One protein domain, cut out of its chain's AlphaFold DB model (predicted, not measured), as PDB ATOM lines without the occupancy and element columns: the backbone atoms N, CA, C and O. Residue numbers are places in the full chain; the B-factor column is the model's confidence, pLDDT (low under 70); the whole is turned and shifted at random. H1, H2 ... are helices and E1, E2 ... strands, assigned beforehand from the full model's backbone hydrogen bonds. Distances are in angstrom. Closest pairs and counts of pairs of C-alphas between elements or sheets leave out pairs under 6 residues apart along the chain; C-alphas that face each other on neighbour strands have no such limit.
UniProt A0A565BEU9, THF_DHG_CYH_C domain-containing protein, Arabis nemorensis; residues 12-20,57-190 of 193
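What this domain is: This is residues 12 to 20 and 57 to 190 of the 193 residues of the protein "THF_DHG_CYH_C domain-containing protein" of Arabis nemorensis (UniProt A0A565BEU9). A five-stranded parallel sheet forms the core, with H3 over one face and H4 over the opposite face. H2 packs beside H3 and grazes the sheet, as does H5 near the edge strand E5; H1 lies farthest out, near H3, and residues 170 to 175 stick out as a loop. The printed part has 143 residues, with five named helices and five named strands along the chain as E1 H1 H2 E2 H3 E3 H4 E4 E5 H5; the sheet's order is E3 E2 E4 E1 E5. The class is mixed, helices and strands, with under half of the residues in named elements. The whole is compact and rounded, with a radius of gyration of the C-alphas of 14.9 A and spans of 42 by 36 by 33 A.

Where its parts are: The strands are E3, residues 120 to 124, 13.2 A long; E2, 96 to 100, 13.1 A; E4, 140 to 143, 10.2 A; E1, 12 to 16, 12.4 A; and E5, 161 to 165, 13.1 A. C-alpha 12, where E1 begins, is at (15.733, 1.631, -38.444). The helices are H1, residues 61 to 66; H2, 76 to 87, 15.7 A; H3, 107 to 116, 14.3 A; H4, 131 to 136; and H5, 183 to 188, which ends at C-alpha 188, (28.774, 1.059, -44.526).

How they stand to each other: The edge strands are E3 and E5. N 122 and O 97 of E3 and E2 are 2.8 A apart, N 98 and O 140 of E2 and E4 2.8 A, N 141 and O 13 of E4 and E1 2.9 A, and N 165 and O 14 of E5 and E1 2.9 A, within hydrogen-bond range. E2, H3, E3 form a strand-helix-strand unit, two parallel neighbour strands with a helix between, its crossover right-handed. E3, H4, E4 form a split one, with E2 between its strands, also right-handed. H3 runs along the strands at a height over the sheet of 9.1 A. H4, on the opposite face, runs slantwise to the strands at 9.0 A. H2 touches H3 with residues 78 to 82 alone, at a steep tilt of 44 degrees; the closest C-alphas, of Pro 78 and Ile 110, are 4.8 A apart. H1 is close but not clearly touching H3, the closest C-alphas, of Ile 64 and Pro 109, being 6.2 A apart. The closest C-alphas of E5 and H5, of Cys 164 and Tyr 183, are 7.0 A apart. In H1, H2, H3, H4 and H5 every O i to N i+4 pair is within hydrogen-bond range.

The domain as a whole: The two C-alphas farthest apart, of Arg 69 and Arg 174, are 46.0 A apart. Residues 21 to 56 are not printed; C-alphas 20 and 57 across the cut are 11.5 A apart. The links E4 to E5 and E5 to H5 are long, 17 residues each. Mean pLDDT of the printed part is 75.0, with 42 residues under 70, among them 12 to 20 and 159 to 180.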
ATOM      1  N   ALA A  12      15.355   2.325 -39.673       33.78
ATOM      2  CA  ALA A  12      15.733   1.631 -38.444       33.78
ATOM      3  C   ALA A  12      16.444   2.552 -37.457       33.78
ATOM      4  O   ALA A  12      17.628   2.854 -37.605       33.78
ATOM      5  N   VAL A  13      15.742   2.973 -36.402       45.84
ATOM      6  CA  VAL A  13      16.417   3.569 -35.237       45.84
ATOM      7  C   VAL A  13      17.045   2.460 -34.434       45.84
ATOM      8  O   VAL A  13      16.361   1.503 -34.085       45.84
ATOM      9  N   ILE A  14      18.336   2.622 -34.162       51.88
ATOM     10  CA  ILE A  14      19.153   1.743 -33.342       51.88
ATOM     11  C   ILE A  14      19.486   2.506 -32.071       51.88
ATOM     12  O   ILE A  14      20.367   3.366 -32.042       51.88
ATOM     13  N   LEU A  15      18.741   2.224 -31.011       48.41
ATOM     14  CA  LEU A  15      18.977   2.853 -29.720       48.41
ATOM     15  C   LEU A  15      19.702   1.855 -28.826       48.41
ATOM     16  O   LEU A  15      19.156   0.796 -28.516       48.41
ATOM     17  N   VAL A  16      20.946   2.182 -28.477       39.34
ATOM     18  CA  VAL A  16      21.824   1.347 -27.665       39.34
ATOM     19  C   VAL A  16      22.070   2.020 -26.330       39.34
ATOM     20  O   VAL A  16      22.606   3.125 -26.256       39.34
ATOM     21  N   GLY A  17      21.711   1.338 -25.250       33.03
ATOM     22  CA  GLY A  17      21.984   1.852 -23.920       33.03
ATOM     23  C   GLY A  17      21.848   0.781 -22.861       33.03
ATOM     24  O   GLY A  17      20.745   0.341 -22.552       33.03
ATOM     25  N   ASP A  18      22.978   0.422 -22.260       31.08
ATOM     26  CA  ASP A  18      23.029  -0.522 -21.141       31.08
ATOM     27  C   ASP A  18      23.132   0.177 -19.768       31.08
ATOM     28  O   ASP A  18      23.048  -0.418 -18.694       31.08
ATOM     29  N   LYS A  19      23.268   1.504 -19.809       34.62
ATOM     30  CA  LYS A  19      23.288   2.431 -18.678       34.62
ATOM     31  C   LYS A  19      23.078   3.814 -19.251       34.62
ATOM     32  O   LYS A  19      23.996   4.312 -19.882       34.62
ATOM     33  N   MET A  20      21.938   4.464 -19.044       32.06
ATOM     34  CA  MET A  20      21.866   5.911 -19.258       32.06
ATOM     35  C   MET A  20      22.565   6.568 -18.060       32.06
ATOM     36  O   MET A  20      21.922   6.906 -17.073       32.06
ATOM     37  N   ASP A  57      12.486   7.971 -10.827       69.12
ATOM     38  CA  ASP A  57      13.162   7.134 -11.815       69.12
ATOM     39  C   ASP A  57      12.209   6.105 -12.460       69.12
ATOM     40  O   ASP A  57      12.520   5.564 -13.524       69.12
ATOM     41  N   GLY A  58      11.039   5.859 -11.857       77.38
ATOM     42  CA  GLY A  58       9.964   5.005 -12.370       77.38
ATOM     43  C   GLY A  58      10.257   3.501 -12.336       77.38
ATOM     44  O   GLY A  58       9.567   2.729 -13.000       77.38
ATOM     45  N   PHE A  59      11.286   3.051 -11.610       79.31
ATOM     46  CA  PHE A  59      11.689   1.638 -11.582       79.31
ATOM     47  C   PHE A  59      10.983   0.795 -10.515       79.31
ATOM     48  O   PHE A  59      11.224  -0.417 -10.441       79.31
ATOM     49  N   HIS A  60      10.115   1.398  -9.703       83.50
ATOM     50  CA  HIS A  60       9.255   0.674  -8.786       83.50
ATOM     51  C   HIS A  60       8.333  -0.263  -9.593       83.50
ATOM     52  O   HIS A  60       7.697   0.183 -10.552       83.50
ATOM     53  N   PRO A  61       8.202  -1.554  -9.227       83.62
ATOM     54  CA  PRO A  61       7.399  -2.515  -9.989       83.62
ATOM     55  C   PRO A  61       5.962  -2.054 -10.260       83.62
ATOM     56  O   PRO A  61       5.432  -2.297 -11.340       83.62
ATOM     57  N   LEU A  62       5.355  -1.345  -9.301       86.12
ATOM     58  CA  LEU A  62       4.023  -0.753  -9.460       86.12
ATOM     59  C   LEU A  62       3.974   0.366 -10.512       86.12
ATOM     60  O   LEU A  62       2.992   0.434 -11.239       86.12
ATOM     61  N   ASN A  63       5.014   1.198 -10.648       85.00
ATOM     62  CA  ASN A  63       5.072   2.212 -11.709       85.00
ATOM     63  C   ASN A  63       5.188   1.554 -13.086       85.00
ATOM     64  O   ASN A  63       4.462   1.924 -14.003       85.00
ATOM     65  N   ILE A  64       6.012   0.509 -13.206       85.31
ATOM     66  CA  ILE A  64       6.133  -0.273 -14.444       85.31
ATOM     67  C   ILE A  64       4.804  -0.950 -14.805       85.31
ATOM     68  O   ILE A  64       4.381  -0.873 -15.953       85.31
ATOM     69  N   ALA A  65       4.131  -1.590 -13.844       85.00
ATOM     70  CA  ALA A  65       2.845  -2.250 -14.080       85.00
ATOM     71  C   ALA A  65       1.732  -1.260 -14.460       85.00
ATOM     72  O   ALA A  65       0.842  -1.586 -15.240       85.00
ATOM     73  N   ARG A  66       1.786  -0.034 -13.928       85.69
ATOM     74  CA  ARG A  66       0.831   1.030 -14.249       85.69
ATOM     75  C   ARG A  66       0.992   1.582 -15.668       85.69
ATOM     76  O   ARG A  66       0.034   2.169 -16.159       85.69
ATOM     77  N   LEU A  67       2.116   1.335 -16.353       84.06
ATOM     78  CA  LEU A  67       2.329   1.794 -17.734       84.06
ATOM     79  C   LEU A  67       1.250   1.317 -18.717       84.06
ATOM     80  O   LEU A  67       0.958   2.032 -19.666       84.06
ATOM     81  N   GLU A  68       0.640   0.152 -18.482       75.12
ATOM     82  CA  GLU A  68      -0.446  -0.372 -19.327       75.12
ATOM     83  C   GLU A  68      -1.816   0.272 -19.064       75.12
ATOM     84  O   GLU A  68      -2.749   0.047 -19.831       75.12
ATOM     85  N   ARG A  69      -1.981   1.023 -17.967       74.44
ATOM     86  CA  ARG A  69      -3.294   1.514 -17.510       74.44
ATOM     87  C   ARG A  69      -3.323   3.023 -17.300       74.44
ATOM     88  O   ARG A  69      -4.141   3.703 -17.905       74.44
ATOM     89  N   GLU A  70      -2.456   3.538 -16.430       67.94
ATOM     90  CA  GLU A  70      -2.441   4.935 -15.983       67.94
ATOM     91  C   GLU A  70      -0.998   5.414 -15.763       67.94
ATOM     92  O   GLU A  70      -0.272   4.912 -14.902       67.94
ATOM     93  N   LEU A  71      -0.570   6.420 -16.526       63.97
ATOM     94  CA  LEU A  71       0.797   6.944 -16.474       63.97
ATOM     95  C   LEU A  71       0.974   7.921 -15.301       63.97
ATOM     96  O   LEU A  71       0.919   9.133 -15.486       63.97
ATOM     97  N   LEU A  72       1.216   7.409 -14.090       65.31
ATOM     98  CA  LEU A  72       1.605   8.264 -12.957       65.31
ATOM     99  C   LEU A  72       3.066   8.721 -13.073       65.31
ATOM    100  O   LEU A  72       3.346   9.917 -13.073       65.31
ATOM    101  N   LEU A  73       4.001   7.775 -13.203       75.81
ATOM    102  CA  LEU A  73       5.429   8.048 -13.377       75.81
ATOM    103  C   LEU A  73       6.005   7.098 -14.428       75.81
ATOM    104  O   LEU A  73       5.961   5.878 -14.275       75.81
ATOM    105  N   VAL A  74       6.538   7.671 -15.508       79.50
ATOM    106  CA  VAL A  74       7.142   6.917 -16.613       79.50
ATOM    107  C   VAL A  74       8.647   6.806 -16.381       79.50
ATOM    108  O   VAL A  74       9.283   7.839 -16.153       79.50
ATOM    109  N   PRO A  75       9.250   5.605 -16.478       80.69
ATOM    110  CA  PRO A  75      10.668   5.464 -16.216       80.69
ATOM    111  C   PRO A  75      11.510   6.276 -17.207       80.69
ATOM    112  O   PRO A  75      11.250   6.297 -18.415       80.69
ATOM    113  N   CYS A  76      12.536   6.944 -16.684       76.19
ATOM    114  CA  CYS A  76      13.263   7.998 -17.398       76.19
ATOM    115  C   CYS A  76      13.988   7.501 -18.661       76.19
ATOM    116  O   CYS A  76      14.023   8.200 -19.672       76.19
ATOM    117  N   VAL A  77      14.525   6.275 -18.628       72.88
ATOM    118  CA  VAL A  77      15.231   5.655 -19.762       72.88
ATOM    119  C   VAL A  77      14.261   5.250 -20.887       72.88
ATOM    120  O   VAL A  77      14.451   5.713 -22.010       72.88
ATOM    121  N   PRO A  78      13.199   4.458 -20.627       81.81
ATOM    122  CA  PRO A  78      12.133   4.199 -21.594       81.81
ATOM    123  C   PRO A  78      11.542   5.466 -22.207       81.81
ATOM    124  O   PRO A  78      11.465   5.561 -23.429       81.81
ATOM    125  N   LYS A  79      11.205   6.466 -21.378       83.88
ATOM    126  CA  LYS A  79      10.706   7.757 -21.866       83.88
ATOM    127  C   LYS A  79      11.712   8.424 -22.798       83.88
ATOM    128  O   LYS A  79      11.336   8.864 -23.875       83.88
ATOM    129  N   GLY A  80      12.992   8.438 -22.425       80.38
ATOM    130  CA  GLY A  80      14.060   8.984 -23.259       80.38
ATOM    131  C   GLY A  80      14.110   8.362 -24.657       80.38
ATOM    132  O   GLY A  80      14.295   9.088 -25.628       80.38
ATOM    133  N   TYR A  81      13.891   7.050 -24.791       79.44
ATOM    134  CA  TYR A  81      13.836   6.402 -26.104       79.44
ATOM    135  C   TYR A  81      12.643   6.870 -26.947       79.44
ATOM    136  O   TYR A  81      12.837   7.173 -28.122       79.44
ATOM    137  N   ILE A  82      11.447   6.991 -26.364       84.88
ATOM    138  CA  ILE A  82      10.262   7.504 -27.077       84.88
ATOM    139  C   ILE A  82      10.473   8.960 -27.513       84.88
ATOM    140  O   ILE A  82      10.281   9.298 -28.679       84.88
ATOM    141  N   GLU A  83      10.974   9.808 -26.613       84.12
ATOM    142  CA  GLU A  83      11.272  11.216 -26.909       84.12
ATOM    143  C   GLU A  83      12.330  11.365 -28.008       84.12
ATOM    144  O   GLU A  83      12.253  12.277 -28.829       84.12
ATOM    145  N   LEU A  84      13.317  10.464 -28.068       80.38
ATOM    146  CA  LEU A  84      14.285  10.440 -29.165       80.38
ATOM    147  C   LEU A  84      13.601  10.129 -30.499       80.38
ATOM    148  O   LEU A  84      13.834  10.846 -31.472       80.38
ATOM    149  N   LEU A  85      12.738   9.110 -30.553       80.88
ATOM    150  CA  LEU A  85      11.978   8.776 -31.763       80.88
ATOM    151  C   LEU A  85      11.141   9.976 -32.240       80.88
ATOM    152  O   LEU A  85      11.207  10.348 -33.416       80.88
ATOM    153  N   HIS A  86      10.444  10.646 -31.321       83.44
ATOM    154  CA  HIS A  86       9.675  11.859 -31.612       83.44
ATOM    155  C   HIS A  86      10.552  13.031 -32.059       83.44
ATOM    156  O   HIS A  86      10.239  13.697 -33.047       83.44
ATOM    157  N   GLY A  87      11.680  13.269 -31.385       78.75
ATOM    158  CA  GLY A  87      12.607  14.356 -31.703       78.75
ATOM    159  C   GLY A  87      13.186  14.252 -33.115       78.75
ATOM    160  O   GLY A  87      13.371  15.264 -33.793       78.75
ATOM    161  N   TYR A  88      13.394  13.028 -33.600       74.38
ATOM    162  CA  TYR A  88      13.797  12.785 -34.981       74.38
ATOM    163  C   TYR A  88      12.625  12.661 -35.974       74.38
ATOM    164  O   TYR A  88      12.855  12.397 -37.155       74.38
ATOM    165  N   LYS A  89      11.383  12.890 -35.529       78.94
ATOM    166  CA  LYS A  89      10.154  12.820 -36.337       78.94
ATOM    167  C   LYS A  89       9.925  11.448 -36.975       78.94
ATOM    168  O   LYS A  89       9.500  11.356 -38.127       78.94
ATOM    169  N   PHE A  90      10.225  10.384 -36.236       76.69
ATOM    170  CA  PHE A  90       9.894   9.028 -36.656       76.69
ATOM    171  C   PHE A  90       8.434   8.729 -36.343       76.69
ATOM    172  O   PHE A  90       7.967   8.942 -35.228       76.69
ATOM    173  N   GLU A  91       7.723   8.200 -37.330       82.44
ATOM    174  CA  GLU A  91       6.388   7.655 -37.124       82.44
ATOM    175  C   GLU A  91       6.510   6.290 -36.436       82.44
ATOM    176  O   GLU A  91       7.099   5.372 -37.006       82.44
ATOM    177  N   ILE A  92       5.981   6.174 -35.217       87.81
ATOM    178  CA  ILE A  92       5.978   4.933 -34.422       87.81
ATOM    179  C   ILE A  92       4.758   4.068 -34.767       87.81
ATOM    180  O   ILE A  92       4.867   2.848 -34.920       87.81
ATOM    181  N   LYS A  93       3.608   4.718 -34.959       92.75
ATOM    182  CA  LYS A  93       2.324   4.091 -35.259       92.75
ATOM    183  C   LYS A  93       2.402   3.134 -36.448       92.75
ATOM    184  O   LYS A  93       2.869   3.483 -37.533       92.75
ATOM    185  N   GLY A  94       1.933   1.905 -36.236       89.56
ATOM    186  CA  GLY A  94       1.872   0.852 -37.250       89.56
ATOM    187  C   GLY A  94       3.226   0.272 -37.671       89.56
ATOM    188  O   GLY A  94       3.261  -0.580 -38.561       89.56
ATOM    189  N   LYS A  95       4.345   0.698 -37.070       89.06
ATOM    190  CA  LYS A  95       5.673   0.147 -37.376       89.06
ATOM    191  C   LYS A  95       5.944  -1.138 -36.608       89.06
ATOM    192  O   LYS A  95       5.448  -1.344 -35.499       89.06
ATOM    193  N   ARG A  96       6.799  -1.983 -37.186       91.88
ATOM    194  CA  ARG A  96       7.347  -3.159 -36.500       91.88
ATOM    195  C   ARG A  96       8.571  -2.759 -35.693       91.88
ATOM    196  O   ARG A  96       9.561  -2.302 -36.261       91.88
ATOM    197  N   VAL A  97       8.538  -2.975 -34.386       92.44
ATOM    198  CA  VAL A  97       9.641  -2.642 -33.484       92.44
ATOM    199  C   VAL A  97      10.166  -3.903 -32.825       92.44
ATOM    200  O   VAL A  97       9.407  -4.668 -32.238       92.44
ATOM    201  N   VAL A  98      11.475  -4.124 -32.895       92.88
ATOM    202  CA  VAL A  98      12.141  -5.219 -32.189       92.88
ATOM    203  C   VAL A  98      12.912  -4.659 -31.005       92.88
ATOM    204  O   VAL A  98      13.782  -3.810 -31.169       92.88
ATOM    205  N   VAL A  99      12.607  -5.159 -29.808       91.50
ATOM    206  CA  VAL A  99      13.341  -4.841 -28.578       91.50
ATOM    207  C   VAL A  99      14.205  -6.043 -28.210       91.50
ATOM    208  O   VAL A  99      13.701  -7.124 -27.914       91.50
ATOM    209  N   ILE A 100      15.522  -5.868 -28.227       88.06
ATOM    210  CA  ILE A 100      16.500  -6.915 -27.942       88.06
ATOM    211  C   ILE A 100      16.902  -6.823 -26.471       88.06
ATOM    212  O   ILE A 100      17.516  -5.852 -26.028       88.06
ATOM    213  N   GLY A 101      16.560  -7.860 -25.711       84.62
ATOM    214  CA  GLY A 101      16.828  -7.973 -24.283       84.62
ATOM    215  C   GLY A 101      15.585  -8.355 -23.480       84.62
ATOM    216  O   GLY A 101      14.455  -8.289 -23.943       84.62
ATOM    217  N   ARG A 102      15.801  -8.768 -22.227       81.88
ATOM    218  CA  ARG A 102      14.733  -9.157 -21.283       81.88
ATOM    219  C   ARG A 102      14.831  -8.424 -19.945       81.88
ATOM    220  O   ARG A 102      14.435  -8.948 -18.904       81.88
ATOM    221  N   SER A 103      15.439  -7.238 -19.950       81.19
ATOM    222  CA  SER A 103      15.553  -6.432 -18.738       81.19
ATOM    223  C   SER A 103      14.167  -5.973 -18.299       81.19
ATOM    224  O   SER A 103      13.508  -5.207 -19.001       81.19
ATOM    225  N   LYS A 104      13.743  -6.393 -17.102       81.00
ATOM    226  CA  LYS A 104      12.462  -5.963 -16.520       81.00
ATOM    227  C   LYS A 104      12.407  -4.456 -16.257       81.00
ATOM    228  O   LYS A 104      11.325  -3.895 -16.224       81.00
ATOM    229  N   LYS A 105      13.568  -3.811 -16.082       74.25
ATOM    230  CA  LYS A 105      13.668  -2.369 -15.809       74.25
ATOM    231  C   LYS A 105      13.643  -1.505 -17.068       74.25
ATOM    232  O   LYS A 105      13.327  -0.330 -16.972       74.25
ATOM    233  N   PHE A 106      14.017  -2.064 -18.220       80.19
ATOM    234  CA  PHE A 106      14.199  -1.290 -19.451       80.19
ATOM    235  C   PHE A 106      13.351  -1.852 -20.590       80.19
ATOM    236  O   PHE A 106      12.400  -1.205 -21.006       80.19
ATOM    237  N   CYS A 107      13.650  -3.070 -21.053       84.50
ATOM    238  CA  CYS A 107      13.023  -3.666 -22.236       84.50
ATOM    239  C   CYS A 107      11.499  -3.780 -22.110       84.50
ATOM    240  O   CYS A 107      10.798  -3.466 -23.064       84.50
ATOM    241  N   ILE A 108      10.996  -4.197 -20.940       88.25
ATOM    242  CA  ILE A 108       9.548  -4.327 -20.714       88.25
ATOM    243  C   ILE A 108       8.865  -2.950 -20.770       88.25
ATOM    244  O   ILE A 108       8.026  -2.768 -21.645       88.25
ATOM    245  N   PRO A 109       9.246  -1.949 -19.949       89.00
ATOM    246  CA  PRO A 109       8.684  -0.603 -20.068       89.00
ATOM    247  C   PRO A 109       8.770   0.012 -21.469       89.00
ATOM    248  O   PRO A 109       7.827   0.660 -21.903       89.00
ATOM    249  N   ILE A 110       9.883  -0.188 -22.184       88.62
ATOM    250  CA  ILE A 110      10.049   0.306 -23.560       88.62
ATOM    251  C   ILE A 110       8.992  -0.308 -24.477       88.62
ATOM    252  O   ILE A 110       8.354   0.414 -25.237       88.62
ATOM    253  N   ALA A 111       8.796  -1.625 -24.396       92.06
ATOM    254  CA  ALA A 111       7.808  -2.315 -25.211       92.06
ATOM    255  C   ALA A 111       6.383  -1.827 -24.920       92.06
ATOM    256  O   ALA A 111       5.633  -1.583 -25.858       92.06
ATOM    257  N   LEU A 112       6.045  -1.615 -23.643       92.12
ATOM    258  CA  LEU A 112       4.734  -1.102 -23.238       92.12
ATOM    259  C   LEU A 112       4.474   0.312 -23.768       92.12
ATOM    260  O   LEU A 112       3.405   0.577 -24.305       92.12
ATOM    261  N   LEU A 113       5.463   1.207 -23.674       91.31
ATOM    262  CA  LEU A 113       5.327   2.566 -24.199       91.31
ATOM    263  C   LEU A 113       5.177   2.586 -25.724       91.31
ATOM    264  O   LEU A 113       4.331   3.301 -26.243       91.31
ATOM    265  N   LEU A 114       5.959   1.775 -26.441       92.25
ATOM    266  CA  LEU A 114       5.841   1.651 -27.896       92.25
ATOM    267  C   LEU A 114       4.485   1.078 -28.316       92.25
ATOM    268  O   LEU A 114       3.910   1.525 -29.303       92.25
ATOM    269  N   GLN A 115       3.968   0.100 -27.571       93.44
ATOM    270  CA  GLN A 115       2.633  -0.441 -27.803       93.44
ATOM    271  C   GLN A 115       1.550   0.624 -27.568       93.44
ATOM    272  O   GLN A 115       0.590   0.681 -28.329       93.44
ATOM    273  N   GLY A 116       1.725   1.493 -26.565       91.50
ATOM    274  CA  GLY A 116       0.861   2.657 -26.338       91.50
ATOM    275  C   GLY A 116       0.885   3.693 -27.473       91.50
ATOM    276  O   GLY A 116      -0.079   4.431 -27.636       91.50
ATOM    277  N   GLU A 117       1.943   3.709 -28.286       92.12
ATOM    278  CA  GLU A 117       2.100   4.526 -29.505       92.12
ATOM    279  C   GLU A 117       1.672   3.763 -30.783       92.12
ATOM    280  O   GLU A 117       2.112   4.074 -31.893       92.12
ATOM    281  N   ASP A 118       0.831   2.729 -30.646       94.38
ATOM    282  CA  ASP A 118       0.308   1.888 -31.733       94.38
ATOM    283  C   ASP A 118       1.384   1.111 -32.533       94.38
ATOM    284  O   ASP A 118       1.188   0.780 -33.710       94.38
ATOM    285  N   ALA A 119       2.542   0.803 -31.938       94.12
ATOM    286  CA  ALA A 119       3.558  -0.032 -32.583       94.12
ATOM    287  C   ALA A 119       3.274  -1.537 -32.439       94.12
ATOM    288  O   ALA A 119       2.810  -2.015 -31.405       94.12
ATOM    289  N   THR A 120       3.667  -2.327 -33.445       96.00
ATOM    290  CA  THR A 120       3.753  -3.790 -33.316       96.00
ATOM    291  C   THR A 120       5.115  -4.156 -32.738       96.00
ATOM    292  O   THR A 120       6.125  -4.067 -33.440       96.00
ATOM    293  N   VAL A 121       5.161  -4.562 -31.469       95.19
ATOM    294  CA  VAL A 121       6.422  -4.788 -30.746       95.19
ATOM    295  C   VAL A 121       6.725  -6.278 -30.574       95.19
ATOM    296  O   VAL A 121       5.897  -7.036 -30.078       95.19
ATOM    297  N   THR A 122       7.956  -6.682 -30.896       95.75
ATOM    298  CA  THR A 122       8.485  -8.029 -30.641       95.75
ATOM    299  C   THR A 122       9.701  -7.949 -29.726       95.75
ATOM    300  O   THR A 122      10.720  -7.352 -30.075       95.75
ATOM    301  N   ILE A 123       9.630  -8.584 -28.555       94.31
ATOM    302  CA  ILE A 123      10.776  -8.698 -27.646       94.31
ATOM    303  C   ILE A 123      11.550  -9.976 -27.977       94.31
ATOM    304  O   ILE A 123      10.988 -11.070 -27.955       94.31
ATOM    305  N   ILE A 124      12.852  -9.854 -28.239       93.94
ATOM    306  CA  ILE A 124      13.743 -10.994 -28.485       93.94
ATOM    307  C   ILE A 124      14.858 -11.068 -27.442       93.94
ATOM    308  O   ILE A 124      15.235 -10.084 -26.812       93.94
ATOM    309  N   HIS A 125      15.414 -12.259 -27.244       90.62
ATOM    310  CA  HIS A 125      16.449 -12.520 -26.248       90.62
ATOM    311  C   HIS A 125      17.339 -13.701 -26.653       90.62
ATOM    312  O   HIS A 125      17.124 -14.340 -27.676       90.62
ATOM    313  N   SER A 126      18.305 -14.067 -25.807       86.06
ATOM    314  CA  SER A 126      19.290 -15.119 -26.102       86.06
ATOM    315  C   SER A 126      18.714 -16.511 -26.393       86.06
ATOM    316  O   SER A 126      19.425 -17.344 -26.936       86.06
ATOM    317  N   LYS A 127      17.469 -16.794 -25.987       91.31
ATOM    318  CA  LYS A 127      16.769 -18.060 -26.273       91.31
ATOM    319  C   LYS A 127      15.782 -17.965 -27.445       91.31
ATOM    320  O   LYS A 127      15.017 -18.892 -27.668       91.31
ATOM    321  N   THR A 128      15.729 -16.827 -28.132       94.12
ATOM    322  CA  THR A 128      14.849 -16.647 -29.288       94.12
ATOM    323  C   THR A 128      15.427 -17.415 -30.469       94.12
ATOM    324  O   THR A 128      16.632 -17.356 -30.701       94.12
ATOM    325  N   LEU A 129      14.577 -18.133 -31.200       96.12
ATOM    326  CA  LEU A 129      14.952 -18.805 -32.441       96.12
ATOM    327  C   LEU A 129      15.028 -17.773 -33.572       96.12
ATOM    328  O   LEU A 129      14.163 -16.906 -33.666       96.12
ATOM    329  N   ASN A 130      16.067 -17.860 -34.403       94.12
ATOM    330  CA  ASN A 130      16.314 -16.966 -35.543       94.12
ATOM    331  C   ASN A 130      16.190 -15.455 -35.220       94.12
ATOM    332  O   ASN A 130      15.491 -14.724 -35.927       94.12
ATOM    333  N   PRO A 131      16.869 -14.937 -34.175       92.69
ATOM    334  CA  PRO A 131      16.749 -13.532 -33.777       92.69
ATOM    335  C   PRO A 131      17.162 -12.559 -34.894       92.69
ATOM    336  O   PRO A 131      16.605 -11.468 -34.994       92.69
ATOM    337  N   GLN A 132      18.088 -12.973 -35.765       91.94
ATOM    338  CA  GLN A 132      18.520 -12.242 -36.957       91.94
ATOM    339  C   GLN A 132      17.354 -11.965 -37.904       91.94
ATOM    340  O   GLN A 132      17.175 -10.845 -38.373       91.94
ATOM    341  N   GLU A 133      16.562 -12.997 -38.190       93.62
ATOM    342  CA  GLU A 133      15.468 -12.927 -39.150       93.62
ATOM    343  C   GLU A 133      14.353 -12.020 -38.639       93.62
ATOM    344  O   GLU A 133      13.882 -11.156 -39.377       93.62
ATOM    345  N   ILE A 134      14.006 -12.160 -37.357       94.19
ATOM    346  CA  ILE A 134      13.018 -11.312 -36.683       94.19
ATOM    347  C   ILE A 134      13.476  -9.848 -36.706       94.19
ATOM    348  O   ILE A 134      12.710  -8.964 -37.085       94.19
ATOM    349  N   THR A 135      14.742  -9.590 -36.356       91.06
ATOM    350  CA  THR A 135      15.310  -8.230 -36.338       91.06
ATOM    351  C   THR A 135      15.300  -7.597 -37.731       91.06
ATOM    352  O   THR A 135      14.975  -6.421 -37.870       91.06
ATOM    353  N   ARG A 136      15.557  -8.381 -38.784       89.81
ATOM    354  CA  ARG A 136      15.620  -7.894 -40.171       89.81
ATOM    355  C   ARG A 136      14.265  -7.461 -40.734       89.81
ATOM    356  O   ARG A 136      14.216  -6.720 -41.712       89.81
ATOM    357  N   GLN A 137      13.168  -7.913 -40.135       89.31
ATOM    358  CA  GLN A 137      11.813  -7.495 -40.508       89.31
ATOM    359  C   GLN A 137      11.371  -6.210 -39.797       89.31
ATOM    360  O   GLN A 137      10.333  -5.650 -40.158       89.31
ATOM    361  N   ALA A 138      12.122  -5.765 -38.790       89.31
ATOM    362  CA  ALA A 138      11.776  -4.606 -37.991       89.31
ATOM    363  C   ALA A 138      12.006  -3.308 -38.763       89.31
ATOM    364  O   ALA A 138      12.992  -3.145 -39.486       89.31
ATOM    365  N   ASP A 139      11.096  -2.365 -38.563       85.25
ATOM    366  CA  ASP A 139      11.304  -0.983 -38.951       85.25
ATOM    367  C   ASP A 139      12.115  -0.247 -37.892       85.25
ATOM    368  O   ASP A 139      12.834   0.647 -38.273       85.25
ATOM    369  N   ILE A 140      12.053  -0.609 -36.605       85.50
ATOM    370  CA  ILE A 140      12.839   0.006 -35.516       85.50
ATOM    371  C   ILE A 140      13.484  -1.098 -34.665       85.50
ATOM    372  O   ILE A 140      12.834  -2.100 -34.368       85.50
ATOM    373  N   VAL A 141      14.741  -0.926 -34.236       85.62
ATOM    374  CA  VAL A 141      15.472  -1.907 -33.412       85.62
ATOM    375  C   VAL A 141      16.033  -1.240 -32.155       85.62
ATOM    376  O   VAL A 141      16.951  -0.434 -32.215       85.62
ATOM    377  N   ILE A 142      15.540  -1.611 -30.979       85.06
ATOM    378  CA  ILE A 142      16.049  -1.095 -29.700       85.06
ATOM    379  C   ILE A 142      16.854  -2.189 -29.006       85.06
ATOM    380  O   ILE A 142      16.348  -3.286 -28.796       85.06
ATOM    381  N   SER A 143      18.095  -1.895 -28.618       80.62
ATOM    382  CA  SER A 143      18.992  -2.839 -27.949       80.62
ATOM    383  C   SER A 143      19.393  -2.338 -26.566       80.62
ATOM    384  O   SER A 143      19.935  -1.244 -26.423       80.62
ATOM    385  N   ALA A 144      19.148  -3.147 -25.537       70.81
ATOM    386  CA  ALA A 144      19.488  -2.801 -24.157       70.81
ATOM    387  C   ALA A 144      19.856  -4.055 -23.344       70.81
ATOM    388  O   ALA A 144      19.103  -4.473 -22.455       70.81
ATOM    389  N   PHE A 145      20.970  -4.710 -23.694       71.12
ATOM    390  CA  PHE A 145      21.436  -5.906 -22.973       71.12
ATOM    391  C   PHE A 145      22.951  -5.979 -22.719       71.12
ATOM    392  O   PHE A 145      23.372  -6.891 -21.997       71.12
ATOM    393  N   GLY A 146      23.765  -5.100 -23.314       64.62
ATOM    394  CA  GLY A 146      25.118  -4.848 -22.819       64.62
ATOM    395  C   GLY A 146      26.239  -5.703 -23.360       64.62
ATOM    396  O   GLY A 146      27.260  -5.843 -22.679       64.62
ATOM    397  N   LYS A 147      26.072  -6.326 -24.532       68.25
ATOM    398  CA  LYS A 147      27.189  -7.038 -25.172       68.25
ATOM    399  C   LYS A 147      27.608  -6.310 -26.439       68.25
ATOM    400  O   LYS A 147      26.847  -6.341 -27.408       68.25
ATOM    401  N   PRO A 148      28.829  -5.749 -26.459       67.62
ATOM    402  CA  PRO A 148      29.340  -5.011 -27.600       67.62
ATOM    403  C   PRO A 148      29.226  -5.779 -28.920       67.62
ATOM    404  O   PRO A 148      29.562  -6.963 -28.976       67.62
ATOM    405  N   ASN A 149      28.817  -5.087 -29.985       71.50
ATOM    406  CA  ASN A 149      28.801  -5.583 -31.369       71.50
ATOM    407  C   ASN A 149      28.034  -6.898 -31.610       71.50
ATOM    408  O   ASN A 149      28.311  -7.592 -32.594       71.50
ATOM    409  N   MET A 150      27.101  -7.273 -30.734       79.06
ATOM    410  CA  MET A 150      26.317  -8.497 -30.909       79.06
ATOM    411  C   MET A 150      25.345  -8.369 -32.082       79.06
ATOM    412  O   MET A 150      25.183  -9.316 -32.850       79.06
ATOM    413  N   VAL A 151      24.707  -7.206 -32.234       82.00
ATOM    414  CA  VAL A 151      23.855  -6.939 -33.394       82.00
ATOM    415  C   VAL A 151      24.754  -6.490 -34.539       82.00
ATOM    416  O   VAL A 151      25.406  -5.447 -34.473       82.00
ATOM    417  N   ARG A 152      24.814  -7.320 -35.576       86.25
ATOM    418  CA  ARG A 152      25.615  -7.088 -36.783       86.25
ATOM    419  C   ARG A 152      24.788  -6.372 -37.842       86.25
ATOM    420  O   ARG A 152      23.560  -6.425 -37.804       86.25
ATOM    421  N   GLY A 153      25.447  -5.762 -38.824       83.50
ATOM    422  CA  GLY A 153      24.764  -5.076 -39.929       83.50
ATOM    423  C   GLY A 153      23.790  -5.985 -40.689       83.50
ATOM    424  O   GLY A 153      22.719  -5.544 -41.094       83.50
ATOM    425  N   SER A 154      24.098  -7.284 -40.782       87.19
ATOM    426  CA  SER A 154      23.243  -8.296 -41.426       87.19
ATOM    427  C   SER A 154      21.895  -8.538 -40.737       87.19
ATOM    428  O   SER A 154      20.994  -9.116 -41.344       87.19
ATOM    429  N   TRP A 155      21.741  -8.111 -39.480       88.50
ATOM    430  CA  TRP A 155      20.488  -8.224 -38.735       88.50
ATOM    431  C   TRP A 155      19.516  -7.101 -39.086       88.50
ATOM    432  O   TRP A 155      18.340  -7.198 -38.753       88.50
ATOM    433  N   ILE A 156      19.995  -6.019 -39.706       84.50
ATOM    434  CA  ILE A 156      19.186  -4.834 -39.950       84.50
ATOM    435  C   ILE A 156      18.534  -4.916 -41.330       84.50
ATOM    436  O   ILE A 156      19.116  -5.416 -42.294       84.50
ATOM    437  N   LYS A 157      17.296  -4.424 -41.423       81.94
ATOM    438  CA  LYS A 157      16.521  -4.357 -42.662       81.94
ATOM    439  C   LYS A 157      17.304  -3.608 -43.760       81.94
ATOM    440  O   LYS A 157      17.668  -2.447 -43.539       81.94
ATOM    441  N   PRO A 158      17.547  -4.218 -44.935       75.50
ATOM    442  CA  PRO A 158      18.223  -3.549 -46.047       75.50
ATOM    443  C   PRO A 158      17.492  -2.278 -46.491       75.50
ATOM    444  O   PRO A 158      16.264  -2.218 -46.442       75.50
ATOM    445  N   GLY A 159      18.246  -1.262 -46.921       65.25
ATOM    446  CA  GLY A 159      17.694   0.017 -47.384       65.25
ATOM    447  C   GLY A 159      17.119   0.908 -46.279       65.25
ATOM    448  O   GLY A 159      16.611   1.989 -46.577       65.25
ATOM    449  N   SER A 160      17.208   0.494 -45.010       64.94
ATOM    450  CA  SER A 160      16.738   1.319 -43.904       64.94
ATOM    451  C   SER A 160      17.773   2.361 -43.502       64.94
ATOM    452  O   SER A 160      18.954   2.063 -43.361       64.94
ATOM    453  N   ARG A 161      17.353   3.617 -43.321       57.28
ATOM    454  CA  ARG A 161      18.235   4.639 -42.735       57.28
ATOM    455  C   ARG A 161      18.505   4.268 -41.271       57.28
ATOM    456  O   ARG A 161      17.596   3.848 -40.561       57.28
ATOM    457  N   HIS A 162      19.756   4.392 -40.835       62.28
ATOM    458  CA  HIS A 162      20.150   4.038 -39.476       62.28
ATOM    459  C   HIS A 162      20.545   5.282 -38.699       62.28
ATOM    460  O   HIS A 162      21.416   6.037 -39.125       62.28
ATOM    461  N   GLN A 163      19.916   5.479 -37.546       57.94
ATOM    462  CA  GLN A 163      20.396   6.423 -36.545       57.94
ATOM    463  C   GLN A 163      20.831   5.598 -35.342       57.94
ATOM    464  O   GLN A 163      19.991   5.124 -34.578       57.94
ATOM    465  N   CYS A 164      22.138   5.383 -35.218       57.94
ATOM    466  CA  CYS A 164      22.710   4.683 -34.079       57.94
ATOM    467  C   CYS A 164      22.984   5.690 -32.965       57.94
ATOM    468  O   CYS A 164      23.739   6.645 -33.155       57.94
ATOM    469  N   TRP A 165      22.388   5.463 -31.801       55.75
ATOM    470  CA  TRP A 165      22.750   6.169 -30.582       55.75
ATOM    471  C   TRP A 165      23.539   5.224 -29.687       55.75
ATOM    472  O   TRP A 165      22.980   4.263 -29.170       55.75
ATOM    473  N   ASP A 166      24.828   5.507 -29.519       51.62
ATOM    474  CA  ASP A 166      25.713   4.851 -28.559       51.62
ATOM    475  C   ASP A 166      26.336   5.924 -27.660       51.62
ATOM    476  O   ASP A 166      26.576   7.059 -28.085       51.62
ATOM    477  N   GLN A 167      26.615   5.582 -26.407       45.38
ATOM    478  CA  GLN A 167      27.367   6.470 -25.537       45.38
ATOM    479  C   GLN A 167      28.816   6.539 -25.992       45.38
ATOM    480  O   GLN A 167      29.630   5.683 -25.655       45.38
ATOM    481  N   SER A 168      29.172   7.617 -26.685       41.12
ATOM    482  CA  SER A 168      30.568   7.904 -26.994       41.12
ATOM    483  C   SER A 168      31.388   8.025 -25.704       41.12
ATOM    484  O   SER A 168      30.954   8.614 -24.707       41.12
ATOM    485  N   ALA A 169      32.591   7.452 -25.705       39.41
ATOM    486  CA  ALA A 169      33.557   7.719 -24.650       39.41
ATOM    487  C   ALA A 169      34.005   9.193 -24.728       39.41
ATOM    488  O   ALA A 169      34.033   9.752 -25.828       39.41
ATOM    489  N   PRO A 170      34.342   9.842 -23.599       38.56
ATOM    490  CA  PRO A 170      34.915  11.181 -23.631       38.56
ATOM    491  C   PRO A 170      36.173  11.216 -24.515       38.56
ATOM    492  O   PRO A 170      36.936  10.243 -24.507       38.56
ATOM    493  N   PRO A 171      36.439  12.319 -25.239       37.03
ATOM    494  CA  PRO A 171      37.696  12.484 -25.963       37.03
ATOM    495  C   PRO A 171      38.892  12.261 -25.022       37.03
ATOM    496  O   PRO A 171      38.945  12.861 -23.950       37.03
ATOM    497  N   GLY A 172      39.830  11.384 -25.399       41.62
ATOM    498  CA  GLY A 172      41.034  11.079 -24.610       41.62
ATOM    499  C   GLY A 172      40.968   9.827 -23.723       41.62
ATOM    500  O   GLY A 172      41.930   9.540 -23.011       41.62
ATOM    501  N   SER A 173      39.886   9.041 -23.750       47.16
ATOM    502  CA  SER A 173      39.854   7.754 -23.045       47.16
ATOM    503  C   SER A 173      40.719   6.691 -23.739       47.16
ATOM    504  O   SER A 173      40.602   6.468 -24.940       47.16
ATOM    505  N   ARG A 174      41.515   5.937 -22.962       39.19
ATOM    506  CA  ARG A 174      42.247   4.733 -23.431       39.19
ATOM    507  C   ARG A 174      41.337   3.604 -23.945       39.19
ATOM    508  O   ARG A 174      41.827   2.647 -24.532       39.19
ATOM    509  N   PHE A 175      40.030   3.704 -23.705       40.00
ATOM    510  CA  PHE A 175      39.021   2.718 -24.083       40.00
ATOM    511  C   PHE A 175      38.039   3.318 -25.092       40.00
ATOM    512  O   PHE A 175      37.551   4.433 -24.890       40.00
ATOM    513  N   ARG A 176      37.710   2.563 -26.148       49.81
ATOM    514  CA  ARG A 176      36.585   2.853 -27.050       49.81
ATOM    515  C   ARG A 176      35.313   2.339 -26.373       49.81
ATOM    516  O   ARG A 176      35.235   1.152 -26.067       49.81
ATOM    517  N   LYS A 177      34.332   3.208 -26.103       51.97
ATOM    518  CA  LYS A 177      32.985   2.729 -25.760       51.97
ATOM    519  C   LYS A 177      32.353   2.192 -27.037       51.97
ATOM    520  O   LYS A 177      32.437   2.841 -28.078       51.97
ATOM    521  N   VAL A 178      31.828   0.981 -26.936       56.34
ATOM    522  CA  VAL A 178      31.204   0.257 -28.033       56.34
ATOM    523  C   VAL A 178      29.865  -0.242 -27.530       56.34
ATOM    524  O   VAL A 178      29.797  -0.925 -26.506       56.34
ATOM    525  N   GLY A 179      28.820   0.121 -28.250       62.09
ATOM    526  CA  GLY A 179      27.463  -0.296 -27.993       62.09
ATOM    527  C   GLY A 179      27.182  -1.735 -28.422       62.09
ATOM    528  O   GLY A 179      27.984  -2.400 -29.077       62.09
ATOM    529  N   ASP A 180      25.986  -2.214 -28.094       67.44
ATOM    530  CA  ASP A 180      25.460  -3.522 -28.481       67.44
ATOM    531  C   ASP A 180      25.424  -3.769 -29.999       67.44
ATOM    532  O   ASP A 180      25.384  -4.921 -30.438       67.44
ATOM    533  N   ILE A 181      25.435  -2.703 -30.808       72.19
ATOM    534  CA  ILE A 181      25.331  -2.773 -32.269       72.19
ATOM    535  C   ILE A 181      26.650  -2.361 -32.920       72.19
ATOM    536  O   ILE A 181      27.242  -1.341 -32.569       72.19
ATOM    537  N   CYS A 182      27.081  -3.148 -33.907       76.38
ATOM    538  CA  CYS A 182      28.280  -2.891 -34.693       76.38
ATOM    539  C   CYS A 182      28.064  -1.700 -35.643       76.38
ATOM    540  O   CYS A 182      27.611  -1.864 -36.776       76.38
ATOM    541  N   TYR A 183      28.390  -0.491 -35.175       70.12
ATOM    542  CA  TYR A 183      28.187   0.756 -35.924       70.12
ATOM    543  C   TYR A 183      28.852   0.746 -37.308       70.12
ATOM    544  O   TYR A 183      28.276   1.245 -38.272       70.12
ATOM    545  N   GLU A 184      30.050   0.167 -37.403       74.06
ATOM    546  CA  GLU A 184      30.843   0.119 -38.635       74.06
ATOM    547  C   GLU A 184      30.085  -0.614 -39.749       74.06
ATOM    548  O   GLU A 184      29.920  -0.078 -40.839       74.06
ATOM    549  N   GLU A 185      29.513  -1.781 -39.457       77.12
ATOM    550  CA  GLU A 185      28.745  -2.548 -40.445       77.12
ATOM    551  C   GLU A 185      27.418  -1.890 -40.813       77.12
ATOM    552  O   GLU A 185      26.983  -1.961 -41.960       77.12
ATOM    553  N   VAL A 186      26.771  -1.253 -39.838       70.31
ATOM    554  CA  VAL A 186      25.481  -0.591 -40.041       70.31
ATOM    555  C   VAL A 186      25.642   0.683 -40.873       70.31
ATOM    556  O   VAL A 186      24.761   1.012 -41.652       70.31
ATOM    557  N   CYS A 187      26.755   1.410 -40.770       61.91
ATOM    558  CA  CYS A 187      26.933   2.652 -41.530       61.91
ATOM    559  C   CYS A 187      27.447   2.435 -42.958       61.91
ATOM    560  O   CYS A 187      27.142   3.237 -43.842       61.91
ATOM    561  N   ILE A 188      28.205   1.362 -43.202       54.72
ATOM    562  CA  ILE A 188      28.774   1.059 -44.526       54.72
ATOM    563  C   ILE A 188      27.686   0.662 -45.539       54.72
ATOM    564  O   ILE A 188      27.803   0.997 -46.717       54.72
ATOM    565  N   SER A 189      26.585   0.047 -45.094       47.84
ATOM    566  CA  SER A 189      25.463  -0.374 -45.954       47.84
ATOM    567  C   SER A 189      24.746   0.770 -46.696       47.84
ATOM    568  O   SER A 189      23.940   0.502 -47.582       47.84
ATOM    569  N   HIS A 190      25.050   2.037 -46.380       42.25
ATOM    570  CA  HIS A 190      24.478   3.233 -47.020       42.25
ATOM    571  C   HIS A 190      25.259   3.756 -48.232       42.25
ATOM    572  O   HIS A 190      24.777   4.667 -48.899       42.25
TER     573      HIS A 190